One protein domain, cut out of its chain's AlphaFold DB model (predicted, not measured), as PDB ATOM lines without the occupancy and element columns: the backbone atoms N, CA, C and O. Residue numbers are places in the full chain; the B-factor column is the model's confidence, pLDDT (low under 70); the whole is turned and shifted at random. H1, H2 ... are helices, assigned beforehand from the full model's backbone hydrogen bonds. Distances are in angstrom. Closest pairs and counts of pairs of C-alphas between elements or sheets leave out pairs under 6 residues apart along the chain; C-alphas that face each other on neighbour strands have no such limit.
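What this domain is: This is residues 164 to 297 of the 508 residues of the protein "Homeobox domain-containing protein" of Caenorhabditis elegans (UniProt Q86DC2). Four helices stand side by side in an uneven row, H1, H2, H6 and H5, each running opposite ways to the next. H3, H4 and H7 lie across one side of this row: H3 slants past H2 and H1, H4 lies beside H6, and H7 crosses H5. The printed part has 134 residues, with seven named helices, H1 to H7 in chain order, and no named strand; its class is all helix. It is compact, with a radius of gyration of the C-alphas of 16.2 A, yet elongated, spanning 50 by 32 by 24 A.

Where its parts are: H1, residues 165 to 178, begins with C-alpha 165 at (-7.309, 22.846, -16.240) and is 20.1 A long. H2 is residues 184 to 194, H3 residues 198 to 211, also 20.1 A, and H4 residues 221 to 231. H5, residues 243 to 259, measures 24.1 A. H6 is residues 265 to 275. H7, residues 279 to 294, measures 22.1 A and ends with C-alpha 294 at (-39.537, 7.204, -31.262).

How they stand to each other: The hub is H6, touching five helices. H2 touches it at a shallow tilt of 26 degrees, with C-alphas of Ala 184 and Val 270 closest, 5.1 A. H5 and H6 form a hairpin, Val 245 to Thr 275 being 5.8 A between C-alphas. H3 and H6 touch only at their ends. H1 and H2, a hairpin, only just touch, with 3 pairs of C-alphas within 8 A. H1 and H7 are apart. In all seven helices every O i to N i+4 pair is within hydrogen-bond range.

The domain as a whole: The C-alphas farthest apart, of Lys 213 and Asp 297, are 54.2 A apart. The printed part has no cut. The link from H4 to H5 is long. Residues 236, 260 and 296 to 297 have pLDDT under 70.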
ATOM      1  N   SER A 164      -9.005  19.496 -13.115       93.23
ATOM      2  CA  SER A 164      -8.470  20.857 -13.167       93.23
ATOM      3  C   SER A 164      -7.915  21.151 -14.562       93.23
ATOM      4  O   SER A 164      -7.470  20.248 -15.271       93.23
ATOM      5  N   GLU A 165      -7.871  22.424 -14.949       93.24
ATOM      6  CA  GLU A 165      -7.309  22.846 -16.240       93.24
ATOM      7  C   GLU A 165      -5.859  22.355 -16.439       93.24
ATOM      8  O   GLU A 165      -5.483  21.877 -17.509       93.24
ATOM      9  N   SER A 166      -5.057  22.351 -15.370       95.53
ATOM     10  CA  SER A 166      -3.694  21.807 -15.376       95.53
ATOM     11  C   SER A 166      -3.633  20.283 -15.539       95.53
ATOM     12  O   SER A 166      -2.698  19.759 -16.144       95.53
ATOM     13  N   GLN A 167      -4.609  19.541 -15.007       96.67
ATOM     14  CA  GLN A 167      -4.720  18.094 -15.217       96.67
ATOM     15  C   GLN A 167      -5.140  17.785 -16.652       96.67
ATOM     16  O   GLN A 167      -4.561  16.901 -17.274       96.67
ATOM     17  N   VAL A 168      -6.097  18.548 -17.179       96.39
ATOM     18  CA  VAL A 168      -6.524  18.483 -18.576       96.39
ATOM     19  C   VAL A 168      -5.334  18.668 -19.512       96.39
ATOM     20  O   VAL A 168      -5.082  17.804 -20.346       96.39
ATOM     21  N   ARG A 169      -4.562  19.750 -19.349       97.10
ATOM     22  CA  ARG A 169      -3.427  20.057 -20.233       97.10
ATOM     23  C   ARG A 169      -2.358  18.962 -20.196       97.10
ATOM     24  O   ARG A 169      -1.837  18.586 -21.239       97.10
ATOM     25  N   ARG A 170      -2.072  18.408 -19.010       97.38
ATOM     26  CA  ARG A 170      -1.153  17.266 -18.865       97.38
ATOM     27  C   ARG A 170      -1.665  16.014 -19.570       97.38
ATOM     28  O   ARG A 170      -0.877  15.352 -20.234       97.38
ATOM     29  N   GLU A 171      -2.954  15.703 -19.454       97.58
ATOM     30  CA  GLU A 171      -3.541  14.525 -20.103       97.58
ATOM     31  C   GLU A 171      -3.565  14.669 -21.631       97.58
ATOM     32  O   GLU A 171      -3.241  13.710 -22.330       97.58
ATOM     33  N   LEU A 172      -3.877  15.863 -22.156       97.81
ATOM     34  CA  LEU A 172      -3.813  16.143 -23.596       97.81
ATOM     35  C   LEU A 172      -2.382  15.984 -24.126       97.81
ATOM     36  O   LEU A 172      -2.174  15.214 -25.061       97.81
ATOM     37  N   ASN A 173      -1.392  16.601 -23.472       97.79
ATOM     38  CA  ASN A 173       0.017  16.487 -23.863       97.79
ATOM     39  C   ASN A 173       0.535  15.044 -23.761       97.79
ATOM     40  O   ASN A 173       1.226  14.570 -24.656       97.79
ATOM     41  N   ALA A 174       0.178  14.316 -22.697       98.09
ATOM     42  CA  ALA A 174       0.560  12.915 -22.538       98.09
ATOM     43  C   ALA A 174      -0.109  12.016 -23.588       98.09
ATOM     44  O   ALA A 174       0.482  11.036 -24.029       98.09
ATOM     45  N   SER A 175      -1.348  12.313 -23.987       97.88
ATOM     46  CA  SER A 175      -2.019  11.586 -25.065       97.88
ATOM     47  C   SER A 175      -1.380  11.880 -26.422       97.88
ATOM     48  O   SER A 175      -1.195  10.943 -27.193       97.88
ATOM     49  N   PHE A 176      -1.009  13.135 -26.683       98.02
ATOM     50  CA  PHE A 176      -0.307  13.546 -27.899       98.02
ATOM     51  C   PHE A 176       1.066  12.874 -28.017       98.02
ATOM     52  O   PHE A 176       1.382  12.290 -29.044       98.02
ATOM     53  N   ALA A 177       1.844  12.861 -26.929       97.82
ATOM     54  CA  ALA A 177       3.158  12.221 -26.894       97.82
ATOM     55  C   ALA A 177       3.110  10.703 -27.157       97.82
ATOM     56  O   ALA A 177       4.086  10.134 -27.631       97.82
ATOM     57  N   ARG A 178       1.987  10.036 -26.846       97.71
ATOM     58  CA  ARG A 178       1.792   8.608 -27.153       97.71
ATOM     59  C   ARG A 178       1.387   8.371 -28.605       97.71
ATOM     60  O   ARG A 178       1.788   7.368 -29.181       97.71
ATOM     61  N   ASN A 179       0.538   9.234 -29.153       97.16
ATOM     62  CA  ASN A 179       0.104   9.171 -30.542       97.16
ATOM     63  C   ASN A 179      -0.269  10.582 -31.022       97.16
ATOM     64  O   ASN A 179      -1.252  11.159 -30.550       97.16
ATOM     65  N   CYS A 180       0.497  11.103 -31.983       97.06
ATOM     66  CA  CYS A 180       0.274  12.425 -32.573       97.06
ATOM     67  C   CYS A 180      -0.965  12.459 -33.496       97.06
ATOM     68  O   CYS A 180      -1.529  13.527 -33.742       97.06
ATOM     69  N   HIS A 181      -1.423  11.290 -33.964       97.09
ATOM     70  CA  HIS A 181      -2.541  11.094 -34.892       97.09
ATOM     71  C   HIS A 181      -3.556  10.107 -34.283       97.09
ATOM     72  O   HIS A 181      -3.761   9.004 -34.796       97.09
ATOM     73  N   PRO A 182      -4.189  10.443 -33.140       97.05
ATOM     74  CA  PRO A 182      -5.186   9.566 -32.541       97.05
ATOM     75  C   PRO A 182      -6.372   9.362 -33.491       97.05
ATOM     76  O   PRO A 182      -6.820  10.292 -34.161       97.05
ATOM     77  N   THR A 183      -6.933   8.157 -33.479       97.09
ATOM     78  CA  THR A 183      -8.197   7.841 -34.161       97.09
ATOM     79  C   THR A 183      -9.349   8.688 -33.607       97.09
ATOM     80  O   THR A 183      -9.285   9.185 -32.471       97.09
ATOM     81  N   ALA A 184     -10.446   8.833 -34.358       96.01
ATOM     82  CA  ALA A 184     -11.625   9.573 -33.901       96.01
ATOM     83  C   ALA A 184     -12.187   8.965 -32.608       96.01
ATOM     84  O   ALA A 184     -12.564   9.686 -31.678       96.01
ATOM     85  N   ILE A 185     -12.145   7.633 -32.486       95.34
ATOM     86  CA  ILE A 185     -12.544   6.936 -31.258       95.34
ATOM     87  C   ILE A 185     -11.600   7.236 -30.086       95.34
ATOM     88  O   ILE A 185     -12.060   7.407 -28.952       95.34
ATOM     89  N   GLY A 186     -10.294   7.356 -30.340       96.74
ATOM     90  CA  GLY A 186      -9.302   7.758 -29.343       96.74
ATOM     91  C   GLY A 186      -9.563   9.170 -28.819       96.74
ATOM     92  O   GLY A 186      -9.641   9.379 -27.603       96.74
ATOM     93  N   MET A 187      -9.801  10.121 -29.725       97.27
ATOM     94  CA  MET A 187     -10.146  11.504 -29.378       97.27
ATOM     95  C   MET A 187     -11.481  11.610 -28.637       97.27
ATOM     96  O   MET A 187     -11.587  12.350 -27.658       97.27
ATOM     97  N   GLN A 188     -12.493  10.831 -29.029       95.60
ATOM     98  CA  GLN A 188     -13.780  10.797 -28.333       95.60
ATOM     99  C   GLN A 188     -13.647  10.221 -26.915       95.60
ATOM    100  O   GLN A 188     -14.209  10.770 -25.967       95.60
ATOM    101  N   LYS A 189     -12.847   9.166 -26.720       95.62
ATOM    102  CA  LYS A 189     -12.536   8.649 -25.376       95.62
ATOM    103  C   LYS A 189     -11.786   9.684 -24.537       95.62
ATOM    104  O   LYS A 189     -12.070   9.824 -23.349       95.62
ATOM    105  N   LEU A 190     -10.854  10.432 -25.129       97.17
ATOM    106  CA  LEU A 190     -10.152  11.527 -24.452       97.17
ATOM    107  C   LEU A 190     -11.122  12.656 -24.056       97.17
ATOM    108  O   LEU A 190     -11.100  13.101 -22.911       97.17
ATOM    109  N   SER A 191     -12.057  13.020 -24.940       96.15
ATOM    110  CA  SER A 191     -13.157  13.962 -24.670       96.15
ATOM    111  C   SER A 191     -13.984  13.541 -23.459       96.15
ATOM    112  O   SER A 191     -14.218  14.338 -22.550       96.15
ATOM    113  N   GLU A 192     -14.365  12.267 -23.391       93.63
ATOM    114  CA  GLU A 192     -15.160  11.729 -22.289       93.63
ATOM    115  C   GLU A 192     -14.405  11.608 -20.960       93.63
ATOM    116  O   GLU A 192     -15.050  11.657 -19.903       93.63
ATOM    117  N   ARG A 193     -13.079  11.405 -21.013       94.74
ATOM    118  CA  ARG A 193     -12.193  11.345 -19.841       94.74
ATOM    119  C   ARG A 193     -11.932  12.738 -19.276       94.74
ATOM    120  O   ARG A 193     -12.108  12.937 -18.080       94.74
ATOM    121  N   CYS A 194     -11.585  13.696 -20.134       95.51
ATOM    122  CA  CYS A 194     -11.266  15.064 -19.728       95.51
ATOM    123  C   CYS A 194     -12.507  15.935 -19.474       95.51
ATOM    124  O   CYS A 194     -12.399  16.977 -18.834       95.51
ATOM    125  N   GLY A 195     -13.680  15.545 -19.983       93.99
ATOM    126  CA  GLY A 195     -14.901  16.356 -19.895       93.99
ATOM    127  C   GLY A 195     -14.894  17.575 -20.826       93.99
ATOM    128  O   GLY A 195     -15.587  18.556 -20.568       93.99
ATOM    129  N   ILE A 196     -14.113  17.523 -21.905       94.74
ATOM    130  CA  ILE A 196     -13.918  18.615 -22.870       94.74
ATOM    131  C   ILE A 196     -14.621  18.256 -24.171       94.74
ATOM    132  O   ILE A 196     -14.733  17.082 -24.506       94.74
ATOM    133  N   ARG A 197     -15.093  19.246 -24.933       95.37
ATOM    134  CA  ARG A 197     -15.705  18.997 -26.247       95.37
ATOM    135  C   ARG A 197     -14.687  18.377 -27.208       95.37
ATOM    136  O   ARG A 197     -13.572  18.875 -27.310       95.37
ATOM    137  N   TYR A 198     -15.117  17.375 -27.976       96.04
ATOM    138  CA  TYR A 198     -14.314  16.735 -29.026       96.04
ATOM    139  C   TYR A 198     -13.582  17.747 -29.923       96.04
ATOM    140  O   TYR A 198     -12.376  17.631 -30.103       96.04
ATOM    141  N   LYS A 199     -14.287  18.782 -30.415       94.60
ATOM    142  CA  LYS A 199     -13.702  19.816 -31.286       94.60
ATOM    143  C   LYS A 199     -12.493  20.503 -30.639       94.60
ATOM    144  O   LYS A 199     -11.459  20.621 -31.262       94.60
ATOM    145  N   THR A 200     -12.581  20.848 -29.355       95.69
ATOM    146  CA  THR A 200     -11.474  21.487 -28.625       95.69
ATOM    147  C   THR A 200     -10.248  20.580 -28.500       95.69
ATOM    148  O   THR A 200      -9.129  21.076 -28.503       95.69
ATOM    149  N   ILE A 201     -10.437  19.262 -28.397       97.17
ATOM    150  CA  ILE A 201      -9.323  18.302 -28.405       97.17
ATOM    151  C   ILE A 201      -8.698  18.227 -29.795       97.17
ATOM    152  O   ILE A 201      -7.479  18.279 -29.906       97.17
ATOM    153  N   PHE A 202      -9.529  18.137 -30.836       96.55
ATOM    154  CA  PHE A 202      -9.070  18.116 -32.222       96.55
ATOM    155  C   PHE A 202      -8.257  19.372 -32.567       96.55
ATOM    156  O   PHE A 202      -7.117  19.245 -33.007       96.55
ATOM    157  N   ASP A 203      -8.795  20.559 -32.267       95.71
ATOM    158  CA  ASP A 203      -8.137  21.847 -32.502       95.71
ATOM    159  C   ASP A 203      -6.804  21.930 -31.731       95.71
ATOM    160  O   ASP A 203      -5.791  22.345 -32.280       95.71
ATOM    161  N   ASN A 204      -6.765  21.464 -30.475       96.76
ATOM    162  CA  ASN A 204      -5.537  21.448 -29.675       96.76
ATOM    163  C   ASN A 204      -4.451  20.545 -30.287       96.76
ATOM    164  O   ASN A 204      -3.297  20.957 -30.380       96.76
ATOM    165  N   PHE A 205      -4.816  19.342 -30.737       97.86
ATOM    166  CA  PHE A 205      -3.893  18.425 -31.415       97.86
ATOM    167  C   PHE A 205      -3.444  18.978 -32.772       97.86
ATOM    168  O   PHE A 205      -2.323  18.730 -33.210       97.86
ATOM    169  N   GLU A 206      -4.307  19.719 -33.466       96.23
ATOM    170  CA  GLU A 206      -3.944  20.416 -34.696       96.23
ATOM    171  C   GLU A 206      -2.934  21.542 -34.435       96.23
ATOM    172  O   GLU A 206      -1.932  21.616 -35.143       96.23
ATOM    173  N   THR A 207      -3.138  22.363 -33.400       96.87
ATOM    174  CA  THR A 207      -2.184  23.405 -32.996       96.87
ATOM    175  C   THR A 207      -0.824  22.810 -32.646       96.87
ATOM    176  O   THR A 207       0.174  23.238 -33.211       96.87
ATOM    177  N   ILE A 208      -0.772  21.763 -31.812       97.43
ATOM    178  CA  ILE A 208       0.502  21.131 -31.424       97.43
ATOM    179  C   ILE A 208       1.246  20.579 -32.653       97.43
ATOM    180  O   ILE A 208       2.467  20.696 -32.731       97.43
ATOM    181  N   ARG A 209       0.535  20.018 -33.642       97.67
ATOM    182  CA  ARG A 209       1.159  19.548 -34.891       97.67
ATOM    183  C   ARG A 209       1.679  20.681 -35.759       97.67
ATOM    184  O   ARG A 209       2.777  20.552 -36.289       97.67
ATOM    185  N   LYS A 210       0.925  21.777 -35.888       96.83
ATOM    186  CA  LYS A 210       1.369  22.972 -36.622       96.83
ATOM    187  C   LYS A 210       2.613  23.579 -35.975       96.83
ATOM    188  O   LYS A 210       3.583  23.848 -36.677       96.83
ATOM    189  N   ASP A 211       2.616  23.700 -34.650       97.44
ATOM    190  CA  ASP A 211       3.744  24.232 -33.882       97.44
ATOM    191  C   ASP A 211       4.974  23.312 -33.971       97.44
ATOM    192  O   ASP A 211       6.100  23.780 -34.128       97.44
ATOM    193  N   GLY A 212       4.757  21.995 -33.920       97.21
ATOM    194  CA  GLY A 212       5.802  20.978 -34.041       97.21
ATOM    195  C   GLY A 212       6.237  20.659 -35.473       97.21
ATOM    196  O   GLY A 212       7.136  19.841 -35.642       97.21
ATOM    197  N   LYS A 213       5.607  21.267 -36.493       97.27
ATOM    198  CA  LYS A 213       5.790  20.946 -37.924       97.27
ATOM    199  C   LYS A 213       5.672  19.443 -38.224       97.27
ATOM    200  O   LYS A 213       6.446  18.892 -38.999       97.27
ATOM    201  N   ILE A 214       4.711  18.781 -37.584       97.48
ATOM    202  CA  ILE A 214       4.445  17.351 -37.771       97.48
ATOM    203  C   ILE A 214       3.525  17.187 -38.984       97.48
ATOM    204  O   ILE A 214       2.374  17.639 -38.965       97.48
ATOM    205  N   GLU A 215       4.031  16.546 -40.033       96.65
ATOM    206  CA  GLU A 215       3.265  16.224 -41.237       96.65
ATOM    207  C   GLU A 215       2.282  15.078 -40.964       96.65
ATOM    208  O   GLU A 215       2.542  14.192 -40.157       96.65
ATOM    209  N   CYS A 216       1.106  15.138 -41.589       96.01
ATOM    210  CA  CYS A 216       0.089  14.095 -41.475       96.01
ATOM    211  C   CYS A 216       0.051  13.302 -42.779       96.01
ATOM    212  O   CYS A 216      -0.024  13.908 -43.849       96.01
ATOM    213  N   GLU A 217       0.040  11.978 -42.693       95.54
ATOM    214  CA  GLU A 217      -0.101  11.119 -43.867       95.54
ATOM    215  C   GLU A 217      -1.544  11.163 -44.394       95.54
ATOM    216  O   GLU A 217      -2.494  11.423 -43.649       95.54
ATOM    217  N   THR A 218      -1.745  10.888 -45.686       92.33
ATOM    218  CA  THR A 218      -3.075  10.927 -46.326       92.33
ATOM    219  C   THR A 218      -4.083   9.994 -45.644       92.33
ATOM    220  O   THR A 218      -5.260  10.329 -45.533       92.33
ATOM    221  N   ASN A 219      -3.616   8.860 -45.111       91.58
ATOM    222  CA  ASN A 219      -4.462   7.856 -44.461       91.58
ATOM    223  C   ASN A 219      -4.736   8.134 -42.973       91.58
ATOM    224  O   ASN A 219      -5.539   7.430 -42.347       91.58
ATOM    225  N   ASP A 220      -4.125   9.170 -42.395       94.86
ATOM    226  CA  ASP A 220      -4.344   9.503 -40.995       94.86
ATOM    227  C   ASP A 220      -5.784   9.954 -40.738       94.86
ATOM    228  O   ASP A 220      -6.380  10.734 -41.490       94.86
ATOM    229  N   ALA A 221      -6.326   9.551 -39.587       92.61
ATOM    230  CA  ALA A 221      -7.666   9.947 -39.152       92.61
ATOM    231  C   ALA A 221      -7.856  11.476 -39.151       92.61
ATOM    232  O   ALA A 221      -8.933  11.977 -39.461       92.61
ATOM    233  N   CYS A 222      -6.811  12.248 -38.845       94.53
ATOM    234  CA  CYS A 222      -6.880  13.706 -38.863       94.53
ATOM    235  C   CYS A 222      -7.012  14.315 -40.259       94.53
ATOM    236  O   CYS A 222      -7.671  15.346 -40.383       94.53
ATOM    237  N   CYS A 223      -6.388  13.716 -41.279       93.84
ATOM    238  CA  CYS A 223      -6.498  14.173 -42.660       93.84
ATOM    239  C   CYS A 223      -7.914  13.923 -43.158       93.84
ATOM    240  O   CYS A 223      -8.566  14.866 -43.598       93.84
ATOM    241  N   ARG A 224      -8.437  12.713 -42.917       92.17
ATOM    242  CA  ARG A 224      -9.832  12.358 -43.212       92.17
ATOM    243  C   ARG A 224     -10.834  13.288 -42.520       92.17
ATOM    244  O   ARG A 224     -11.753  13.789 -43.154       92.17
ATOM    245  N   ILE A 225     -10.628  13.605 -41.235       92.54
ATOM    246  CA  ILE A 225     -11.486  14.564 -40.513       92.54
ATOM    247  C   ILE A 225     -11.363  15.990 -41.083       92.54
ATOM    248  O   ILE A 225     -12.356  16.712 -41.137       92.54
ATOM    249  N   ARG A 226     -10.171  16.435 -41.500       90.97
ATOM    250  CA  ARG A 226      -9.978  17.777 -42.079       90.97
ATOM    251  C   ARG A 226     -10.660  17.903 -43.439       90.97
ATOM    252  O   ARG A 226     -11.344  18.892 -43.699       90.97
ATOM    253  N   GLU A 227     -10.496  16.892 -44.280       89.08
ATOM    254  CA  GLU A 227     -11.180  16.795 -45.564       89.08
ATOM    255  C   GLU A 227     -12.699  16.801 -45.368       89.08
ATOM    256  O   GLU A 227     -13.407  17.583 -45.994       89.08
ATOM    257  N   PHE A 228     -13.195  16.044 -44.392       84.35
ATOM    258  CA  PHE A 228     -14.597  16.057 -43.982       84.35
ATOM    259  C   PHE A 228     -15.106  17.439 -43.563       84.35
ATOM    260  O   PHE A 228     -16.188  17.839 -43.985       84.35
ATOM    261  N   LEU A 229     -14.351  18.176 -42.738       85.05
ATOM    262  CA  LEU A 229     -14.763  19.512 -42.292       85.05
ATOM    263  C   LEU A 229     -14.828  20.489 -43.470       85.05
ATOM    264  O   LEU A 229     -15.599  21.442 -43.428       85.05
ATOM    265  N   SER A 230     -14.054  20.221 -44.523       85.68
ATOM    266  CA  SER A 230     -14.083  20.984 -45.770       85.68
ATOM    267  C   SER A 230     -15.288  20.611 -46.648       85.68
ATOM    268  O   SER A 230     -15.814  21.475 -47.337       85.68
ATOM    269  N   ARG A 231     -15.765  19.357 -46.577       79.92
ATOM    270  CA  ARG A 231     -16.931  18.829 -47.317       79.92
ATOM    271  C   ARG A 231     -18.283  19.013 -46.607       79.92
ATOM    272  O   ARG A 231     -19.305  18.605 -47.148       79.92
ATOM    273  N   GLU A 232     -18.352  19.575 -45.392       78.23
ATOM    274  CA  GLU A 232     -19.623  19.670 -44.629       78.23
ATOM    275  C   GLU A 232     -20.716  20.469 -45.379       78.23
ATOM    276  O   GLU A 232     -21.904  20.289 -45.108       78.23
ATOM    277  N   THR A 233     -20.330  21.302 -46.350       77.55
ATOM    278  CA  THR A 233     -21.228  22.077 -47.221       77.55
ATOM    279  C   THR A 233     -21.755  21.318 -48.434       77.55
ATOM    280  O   THR A 233     -22.696  21.792 -49.073       77.55
ATOM    281  N   ASP A 234     -21.186  20.161 -48.764       75.49
ATOM    282  CA  ASP A 234     -21.556  19.444 -49.975       75.49
ATOM    283  C   ASP A 234     -22.939  18.816 -49.787       75.49
ATOM    284  O   ASP A 234     -23.205  18.032 -48.865       75.49
ATOM    285  N   THR A 235     -23.863  19.213 -50.660       74.11
ATOM    286  CA  THR A 235     -25.208  18.646 -50.698       74.11
ATOM    287  C   THR A 235     -25.082  17.168 -51.031       74.11
ATOM    288  O   THR A 235     -24.414  16.803 -51.992       74.11
ATOM    289  N   THR A 236     -25.683  16.312 -50.200       68.04
ATOM    290  CA  THR A 236     -25.595  14.855 -50.314       68.04
ATOM    291  C   THR A 236     -26.171  14.415 -51.660       68.04
ATOM    292  O   THR A 236     -27.377  14.211 -51.790       68.04
ATOM    293  N   SER A 237     -25.325  14.298 -52.681       73.17
ATOM    294  CA  SER A 237     -25.665  13.573 -53.897       73.17
ATOM    295  C   SER A 237     -26.012  12.133 -53.519       73.17
ATOM    296  O   SER A 237     -25.574  11.629 -52.484       73.17
ATOM    297  N   TYR A 238     -26.845  11.479 -54.324       78.09
ATOM    298  CA  TYR A 238     -27.212  10.078 -54.132       78.09
ATOM    299  C   TYR A 238     -25.935   9.219 -54.126       78.09
ATOM    300  O   TYR A 238     -25.292   9.066 -55.160       78.09
ATOM    301  N   ILE A 239     -25.516   8.743 -52.949       83.81
ATOM    302  CA  ILE A 239     -24.386   7.821 -52.788       83.81
ATOM    303  C   ILE A 239     -24.986   6.418 -52.740       83.81
ATOM    304  O   ILE A 239     -25.787   6.126 -51.849       83.81
ATOM    305  N   GLU A 240     -24.610   5.561 -53.685       90.01
ATOM    306  CA  GLU A 240     -24.897   4.128 -53.619       90.01
ATOM    307  C   GLU A 240     -24.030   3.513 -52.515       90.01
ATOM    308  O   GLU A 240     -22.803   3.568 -52.564       90.01
ATOM    309  N   ILE A 241     -24.669   2.982 -51.474       93.26
ATOM    310  CA  ILE A 241     -23.986   2.419 -50.307       93.26
ATOM    311  C   ILE A 241     -24.120   0.907 -50.370       93.26
ATOM    312  O   ILE A 241     -25.215   0.383 -50.553       93.26
ATOM    313  N   THR A 242     -23.003   0.204 -50.209       96.15
ATOM    314  CA  THR A 242     -23.001  -1.258 -50.156       96.15
ATOM    315  C   THR A 242     -23.698  -1.752 -48.884       96.15
ATOM    316  O   THR A 242     -23.617  -1.120 -47.827       96.15
ATOM    317  N   ASN A 243     -24.350  -2.916 -48.957       95.08
ATOM    318  CA  ASN A 243     -25.056  -3.513 -47.813       95.08
ATOM    319  C   ASN A 243     -24.143  -3.698 -46.584       95.08
ATOM    320  O   ASN A 243     -24.590  -3.543 -45.448       95.08
ATOM    321  N   GLU A 244     -22.850  -3.963 -46.799       96.26
ATOM    322  CA  GLU A 244     -21.847  -4.091 -45.735       96.26
ATOM    323  C   GLU A 244     -21.639  -2.763 -44.993       96.26
ATOM    324  O   GLU A 244     -21.732  -2.711 -43.766       96.26
ATOM    325  N   VAL A 245     -21.431  -1.665 -45.730       96.32
ATOM    326  CA  VAL A 245     -21.252  -0.325 -45.151       96.32
ATOM    327  C   VAL A 245     -22.532   0.144 -44.460       96.32
ATOM    328  O   VAL A 245     -22.467   0.760 -43.394       96.32
ATOM    329  N   GLN A 246     -23.699  -0.179 -45.025       95.49
ATOM    330  CA  GLN A 246     -24.984   0.102 -44.391       95.49
ATOM    331  C   GLN A 246     -25.132  -0.643 -43.061       95.49
ATOM    332  O   GLN A 246     -25.490  -0.020 -42.066       95.49
ATOM    333  N   THR A 247     -24.798  -1.933 -43.014       94.19
ATOM    334  CA  THR A 247     -24.860  -2.727 -41.776       94.19
ATOM    335  C   THR A 247     -23.971  -2.123 -40.690       94.19
ATOM    336  O   THR A 247     -24.433  -1.865 -39.580       94.19
ATOM    337  N   VAL A 248     -22.722  -1.774 -41.026       95.00
ATOM    338  CA  VAL A 248     -21.790  -1.130 -40.083       95.00
ATOM    339  C   VAL A 248     -22.324   0.222 -39.592       95.00
ATOM    340  O   VAL A 248     -22.211   0.546 -38.409       95.00
ATOM    341  N   LEU A 249     -22.919   1.025 -40.479       95.88
ATOM    342  CA  LEU A 249     -23.535   2.300 -40.110       95.88
ATOM    343  C   LEU A 249     -24.683   2.106 -39.110       95.88
ATOM    344  O   LEU A 249     -24.774   2.843 -38.124       95.88
ATOM    345  N   GLU A 250     -25.566   1.149 -39.379       93.84
ATOM    346  CA  GLU A 250     -26.736   0.854 -38.555       93.84
ATOM    347  C   GLU A 250     -26.330   0.322 -37.178       93.84
ATOM    348  O   GLU A 250     -26.818   0.842 -36.170       93.84
ATOM    349  N   ASP A 251     -25.361  -0.592 -37.121       91.91
ATOM    350  CA  ASP A 251     -24.810  -1.135 -35.877       91.91
ATOM    351  C   ASP A 251     -24.194  -0.040 -34.996       91.91
ATOM    352  O   ASP A 251     -24.458   0.034 -33.790       91.91
ATOM    353  N   GLU A 252     -23.410   0.872 -35.579       93.84
ATOM    354  CA  GLU A 252     -22.803   1.974 -34.827       93.84
ATOM    355  C   GLU A 252     -23.847   2.995 -34.351       93.84
ATOM    356  O   GLU A 252     -23.774   3.491 -33.219       93.84
ATOM    357  N   ILE A 253     -24.851   3.306 -35.178       92.86
ATOM    358  CA  ILE A 253     -25.970   4.172 -34.786       92.86
ATOM    359  C   ILE A 253     -26.775   3.523 -33.654       92.86
ATOM    360  O   ILE A 253     -27.093   4.207 -32.672       92.86
ATOM    361  N   GLU A 254     -27.085   2.226 -33.748       89.45
ATOM    362  CA  GLU A 254     -27.808   1.476 -32.719       89.45
ATOM    363  C   GLU A 254     -27.006   1.463 -31.411       89.45
ATOM    364  O   GLU A 254     -27.526   1.884 -30.371       89.45
ATOM    365  N   LEU A 255     -25.713   1.129 -31.459       88.66
ATOM    366  CA  LEU A 255     -24.812   1.161 -30.303       88.66
ATOM    367  C   LEU A 255     -24.794   2.545 -29.629       88.66
ATOM    368  O   LEU A 255     -24.882   2.663 -28.398       88.66
ATOM    369  N   HIS A 256     -24.740   3.621 -30.417       84.36
ATOM    370  CA  HIS A 256     -24.788   4.985 -29.896       84.36
ATOM    371  C   HIS A 256     -26.140   5.348 -29.282       84.36
ATOM    372  O   HIS A 256     -26.176   5.933 -28.192       84.36
ATOM    373  N   LEU A 257     -27.248   4.997 -29.929       84.03
ATOM    374  CA  LEU A 257     -28.593   5.248 -29.412       84.03
ATOM    375  C   LEU A 257     -28.848   4.478 -28.111       84.03
ATOM    376  O   LEU A 257     -29.420   5.042 -27.169       84.03
ATOM    377  N   LEU A 258     -28.346   3.244 -28.008       80.96
ATOM    378  CA  LEU A 258     -28.383   2.432 -26.790       80.96
ATOM    379  C   LEU A 258     -27.557   3.055 -25.658       80.96
ATOM    380  O   LEU A 258     -28.005   3.073 -24.509       80.96
ATOM    381  N   SER A 259     -26.409   3.667 -25.975       81.05
ATOM    382  CA  SER A 259     -25.564   4.354 -24.986       81.05
ATOM    383  C   SER A 259     -26.227   5.583 -24.336       81.05
ATOM    384  O   SER A 259     -25.751   6.075 -23.310       81.05
ATOM    385  N   ARG A 260     -27.329   6.097 -24.913       68.39
ATOM    386  CA  ARG A 260     -28.051   7.326 -24.505       68.39
ATOM    387  C   ARG A 260     -27.194   8.592 -24.472       68.39
ATOM    388  O   ARG A 260     -27.623   9.617 -23.927       68.39
ATOM    389  N   LYS A 261     -25.982   8.546 -25.017       79.33
ATOM    390  CA  LYS A 261     -25.125   9.720 -25.127       79.33
ATOM    391  C   LYS A 261     -25.675  10.620 -26.232       79.33
ATOM    392  O   LYS A 261     -26.341  10.168 -27.163       79.33
ATOM    393  N   ARG A 262     -25.464  11.932 -26.099       84.84
ATOM    394  CA  ARG A 262     -25.836  12.868 -27.170       84.84
ATOM    395  C   ARG A 262     -25.023  12.503 -28.406       84.84
ATOM    396  O   ARG A 262     -23.836  12.226 -28.272       84.84
ATOM    397  N   PHE A 263     -25.647  12.554 -29.576       91.21
ATOM    398  CA  PHE A 263     -24.954  12.390 -30.848       91.21
ATOM    399  C   PHE A 263     -24.063  13.611 -31.104       91.21
ATOM    400  O   PHE A 263     -24.476  14.613 -31.681       91.21
ATOM    401  N   THR A 264     -22.881  13.594 -30.494       92.89
ATOM    402  CA  THR A 264     -21.873  14.647 -30.597       92.89
ATOM    403  C   THR A 264     -21.080  14.508 -31.888       92.89
ATOM    404  O   THR A 264     -20.942  13.403 -32.401       92.89
ATOM    405  N   LEU A 265     -20.467  15.606 -32.340       93.76
ATOM    406  CA  LEU A 265     -19.579  15.630 -33.510       93.76
ATOM    407  C   LEU A 265     -18.529  14.505 -33.499       93.76
ATOM    408  O   LEU A 265     -18.307  13.871 -34.519       93.76
ATOM    409  N   GLY A 266     -17.947  14.193 -32.337       94.58
ATOM    410  CA  GLY A 266     -16.970  13.109 -32.235       94.58
ATOM    411  C   GLY A 266     -17.515  11.724 -32.586       94.58
ATOM    412  O   GLY A 266     -16.778  10.921 -33.135       94.58
ATOM    413  N   TYR A 267     -18.806  11.447 -32.360       94.69
ATOM    414  CA  TYR A 267     -19.414  10.184 -32.800       94.69
ATOM    415  C   TYR A 267     -19.676  10.156 -34.298       94.69
ATOM    416  O   TYR A 267     -19.502   9.113 -34.914       94.69
ATOM    417  N   VAL A 268     -20.025  11.301 -34.893       95.10
ATOM    418  CA  VAL A 268     -20.120  11.410 -36.355       95.10
ATOM    419  C   VAL A 268     -18.772  11.058 -36.981       95.10
ATOM    420  O   VAL A 268     -18.734  10.251 -37.899       95.10
ATOM    421  N   HIS A 269     -17.666  11.572 -36.431       95.24
ATOM    422  CA  HIS A 269     -16.326  11.224 -36.911       95.24
ATOM    423  C   HIS A 269     -15.939   9.761 -36.658       95.24
ATOM    424  O   HIS A 269     -15.221   9.197 -37.471       95.24
ATOM    425  N   VAL A 270     -16.405   9.130 -35.573       95.47
ATOM    426  CA  VAL A 270     -16.179   7.688 -35.331       95.47
ATOM    427  C   VAL A 270     -16.884   6.833 -36.380       95.47
ATOM    428  O   VAL A 270     -16.275   5.914 -36.919       95.47
ATOM    429  N   ILE A 271     -18.147   7.140 -36.686       95.16
ATOM    430  CA  ILE A 271     -18.908   6.436 -37.725       95.16
ATOM    431  C   ILE A 271     -18.264   6.671 -39.092       95.16
ATOM    432  O   ILE A 271     -18.073   5.729 -39.856       95.16
ATOM    433  N   MET A 272     -17.888   7.915 -39.383       93.88
ATOM    434  CA  MET A 272     -17.196   8.282 -40.616       93.88
ATOM    435  C   MET A 272     -15.875   7.522 -40.766       93.88
ATOM    436  O   MET A 272     -15.627   6.953 -41.816       93.88
ATOM    437  N   GLU A 273     -15.051   7.438 -39.718       93.69
ATOM    438  CA  GLU A 273     -13.773   6.712 -39.765       93.69
ATOM    439  C   GLU A 273     -13.943   5.228 -40.142       93.69
ATOM    440  O   GLU A 273     -13.029   4.655 -40.738       93.69
ATOM    441  N   LYS A 274     -15.103   4.635 -39.814       94.48
ATOM    442  CA  LYS A 274     -15.464   3.238 -40.101       94.48
ATOM    443  C   LYS A 274     -16.156   3.024 -41.449       94.48
ATOM    444  O   LYS A 274     -16.002   1.957 -42.025       94.48
ATOM    445  N   THR A 275     -16.958   3.988 -41.901       94.05
ATOM    446  CA  THR A 275     -17.867   3.828 -43.058       94.05
ATOM    447  C   THR A 275     -17.469   4.660 -44.274       94.05
ATOM    448  O   THR A 275     -17.991   4.427 -45.355       94.05
ATOM    449  N   ASP A 276     -16.586   5.643 -44.092       91.95
ATOM    450  CA  ASP A 276     -16.190   6.654 -45.083       91.95
ATOM    451  C   ASP A 276     -17.364   7.462 -45.679       91.95
ATOM    452  O   ASP A 276     -17.287   8.044 -46.759       91.95
ATOM    453  N   LEU A 277     -18.487   7.524 -44.952       92.57
ATOM    454  CA  LEU A 277     -19.687   8.244 -45.373       92.57
ATOM    455  C   LEU A 277     -19.662   9.722 -44.969       92.57
ATOM    456  O   LEU A 277     -19.128  10.116 -43.928       92.57
ATOM    457  N   ALA A 278     -20.350  10.545 -45.762       91.32
ATOM    458  CA  ALA A 278     -20.494  11.973 -45.505       91.32
ATOM    459  C   ALA A 278     -21.248  12.276 -44.182       91.32
ATOM    460  O   ALA A 278     -22.207  11.579 -43.824       91.32
ATOM    461  N   PRO A 279     -20.907  13.373 -43.474       91.04
ATOM    462  CA  PRO A 279     -21.554  13.764 -42.217       91.04
ATOM    463  C   PRO A 279     -23.052  13.966 -42.338       91.04
ATOM    464  O   PRO A 279     -23.811  13.608 -41.435       91.04
ATOM    465  N   SER A 280     -23.456  14.621 -43.425       90.11
ATOM    466  CA  SER A 280     -24.842  14.950 -43.729       90.11
ATOM    467  C   SER A 280     -25.665  13.670 -43.840       90.11
ATOM    468  O   SER A 280     -26.703  13.556 -43.186       90.11
ATOM    469  N   TYR A 281     -25.132  12.668 -44.543       92.90
ATOM    470  CA  TYR A 281     -25.729  11.343 -44.659       92.90
ATOM    471  C   TYR A 281     -25.826  10.628 -43.302       92.90
ATOM    472  O   TYR A 281     -26.914  10.209 -42.903       92.90
ATOM    473  N   ILE A 282     -24.730  10.567 -42.536       94.38
ATOM    474  CA  ILE A 282     -24.706   9.937 -41.201       94.38
ATOM    475  C   ILE A 282     -25.737  10.589 -40.263       94.38
ATOM    476  O   ILE A 282     -26.484   9.897 -39.569       94.38
ATOM    477  N   ARG A 283     -25.819  11.928 -40.238       93.20
ATOM    478  CA  ARG A 283     -26.794  12.663 -39.411       93.20
ATOM    479  C   ARG A 283     -28.232  12.423 -39.872       93.20
ATOM    480  O   ARG A 283     -29.112  12.273 -39.024       93.20
ATOM    481  N   ALA A 284     -28.472  12.369 -41.183       92.71
ATOM    482  CA  ALA A 284     -29.784  12.055 -41.737       92.71
ATOM    483  C   ALA A 284     -30.232  10.641 -41.336       92.71
ATOM    484  O   ALA A 284     -31.345  10.480 -40.829       92.71
ATOM    485  N   GLN A 285     -29.347   9.645 -41.463       94.47
ATOM    486  CA  GLN A 285     -29.630   8.272 -41.043       94.47
ATOM    487  C   GLN A 285     -29.840   8.161 -39.535       94.47
ATOM    488  O   GLN A 285     -30.801   7.526 -39.101       94.47
ATOM    489  N   TYR A 286     -29.045   8.861 -38.725       94.55
ATOM    490  CA  TYR A 286     -29.258   8.928 -37.280       94.55
ATOM    491  C   TYR A 286     -30.644   9.486 -36.920       94.55
ATOM    492  O   TYR A 286     -31.345   8.915 -36.083       94.55
ATOM    493  N   GLU A 287     -31.081  10.585 -37.546       92.13
ATOM    494  CA  GLU A 287     -32.408  11.161 -37.292       92.13
ATOM    495  C   GLU A 287     -33.546  10.283 -37.839       92.13
ATOM    496  O   GLU A 287     -34.618  10.236 -37.230       92.13
ATOM    497  N   ASN A 288     -33.334   9.561 -38.945       91.53
ATOM    498  CA  ASN A 288     -34.267   8.541 -39.438       91.53
ATOM    499  C   ASN A 288     -34.416   7.407 -38.413       91.53
ATOM    500  O   ASN A 288     -35.529   7.119 -37.976       91.53
ATOM    501  N   TRP A 289     -33.305   6.828 -37.955       89.45
ATOM    502  CA  TRP A 289     -33.275   5.781 -36.930       89.45
ATOM    503  C   TRP A 289     -33.893   6.234 -35.612       89.45
ATOM    504  O   TRP A 289     -34.709   5.538 -35.009       89.45
ATOM    505  N   ARG A 290     -33.576   7.451 -35.175       87.65
ATOM    506  CA  ARG A 290     -34.160   8.058 -33.981       87.65
ATOM    507  C   ARG A 290     -35.670   8.257 -34.115       87.65
ATOM    508  O   ARG A 290     -36.383   8.044 -33.132       87.65
ATOM    509  N   ARG A 291     -36.162   8.656 -35.296       86.74
ATOM    510  CA  ARG A 291     -37.600   8.745 -35.597       86.74
ATOM    511  C   ARG A 291     -38.252   7.367 -35.546       86.74
ATOM    512  O   ARG A 291     -39.200   7.225 -34.776       86.74
ATOM    513  N   LYS A 292     -37.685   6.366 -36.233       83.69
ATOM    514  CA  LYS A 292     -38.133   4.958 -36.198       83.69
ATOM    515  C   LYS A 292     -38.223   4.422 -34.761       83.69
ATOM    516  O   LYS A 292     -39.199   3.789 -34.377       83.69
ATOM    517  N   LEU A 293     -37.248   4.754 -33.914       77.80
ATOM    518  CA  LEU A 293     -37.221   4.357 -32.500       77.80
ATOM    519  C   LEU A 293     -38.160   5.159 -31.586       77.80
ATOM    520  O   LEU A 293     -38.362   4.748 -30.436       77.80
ATOM    521  N   SER A 294     -38.654   6.320 -32.031       78.22
ATOM    522  CA  SER A 294     -39.537   7.204 -31.262       78.22
ATOM    523  C   SER A 294     -41.009   7.039 -31.623       78.22
ATOM    524  O   SER A 294     -41.860   7.300 -30.766       78.22
ATOM    525  N   THR A 295     -41.325   6.648 -32.858       78.11
ATOM    526  CA  THR A 295     -42.655   6.154 -33.215       78.11
ATOM    527  C   THR A 295     -42.938   4.939 -32.338       78.11
ATOM    528  O   THR A 295     -42.096   4.056 -32.198       78.11
ATOM    529  N   LYS A 296     -44.070   4.959 -31.625       57.63
ATOM    530  CA  LYS A 296     -44.373   4.055 -30.499       57.63
ATOM    531  C   LYS A 296     -44.399   2.560 -30.863       57.63
ATOM    532  O   LYS A 296     -44.404   1.750 -29.943       57.63
ATOM    533  N   ASP A 297     -44.301   2.201 -32.138       56.32
ATOM    534  CA  ASP A 297     -44.229   0.823 -32.632       56.32
ATOM    535  C   ASP A 297     -42.829   0.208 -32.576       56.32
ATOM    536  O   ASP A 297     -42.349  -0.397 -33.532       56.32
TER     537      ASP A 297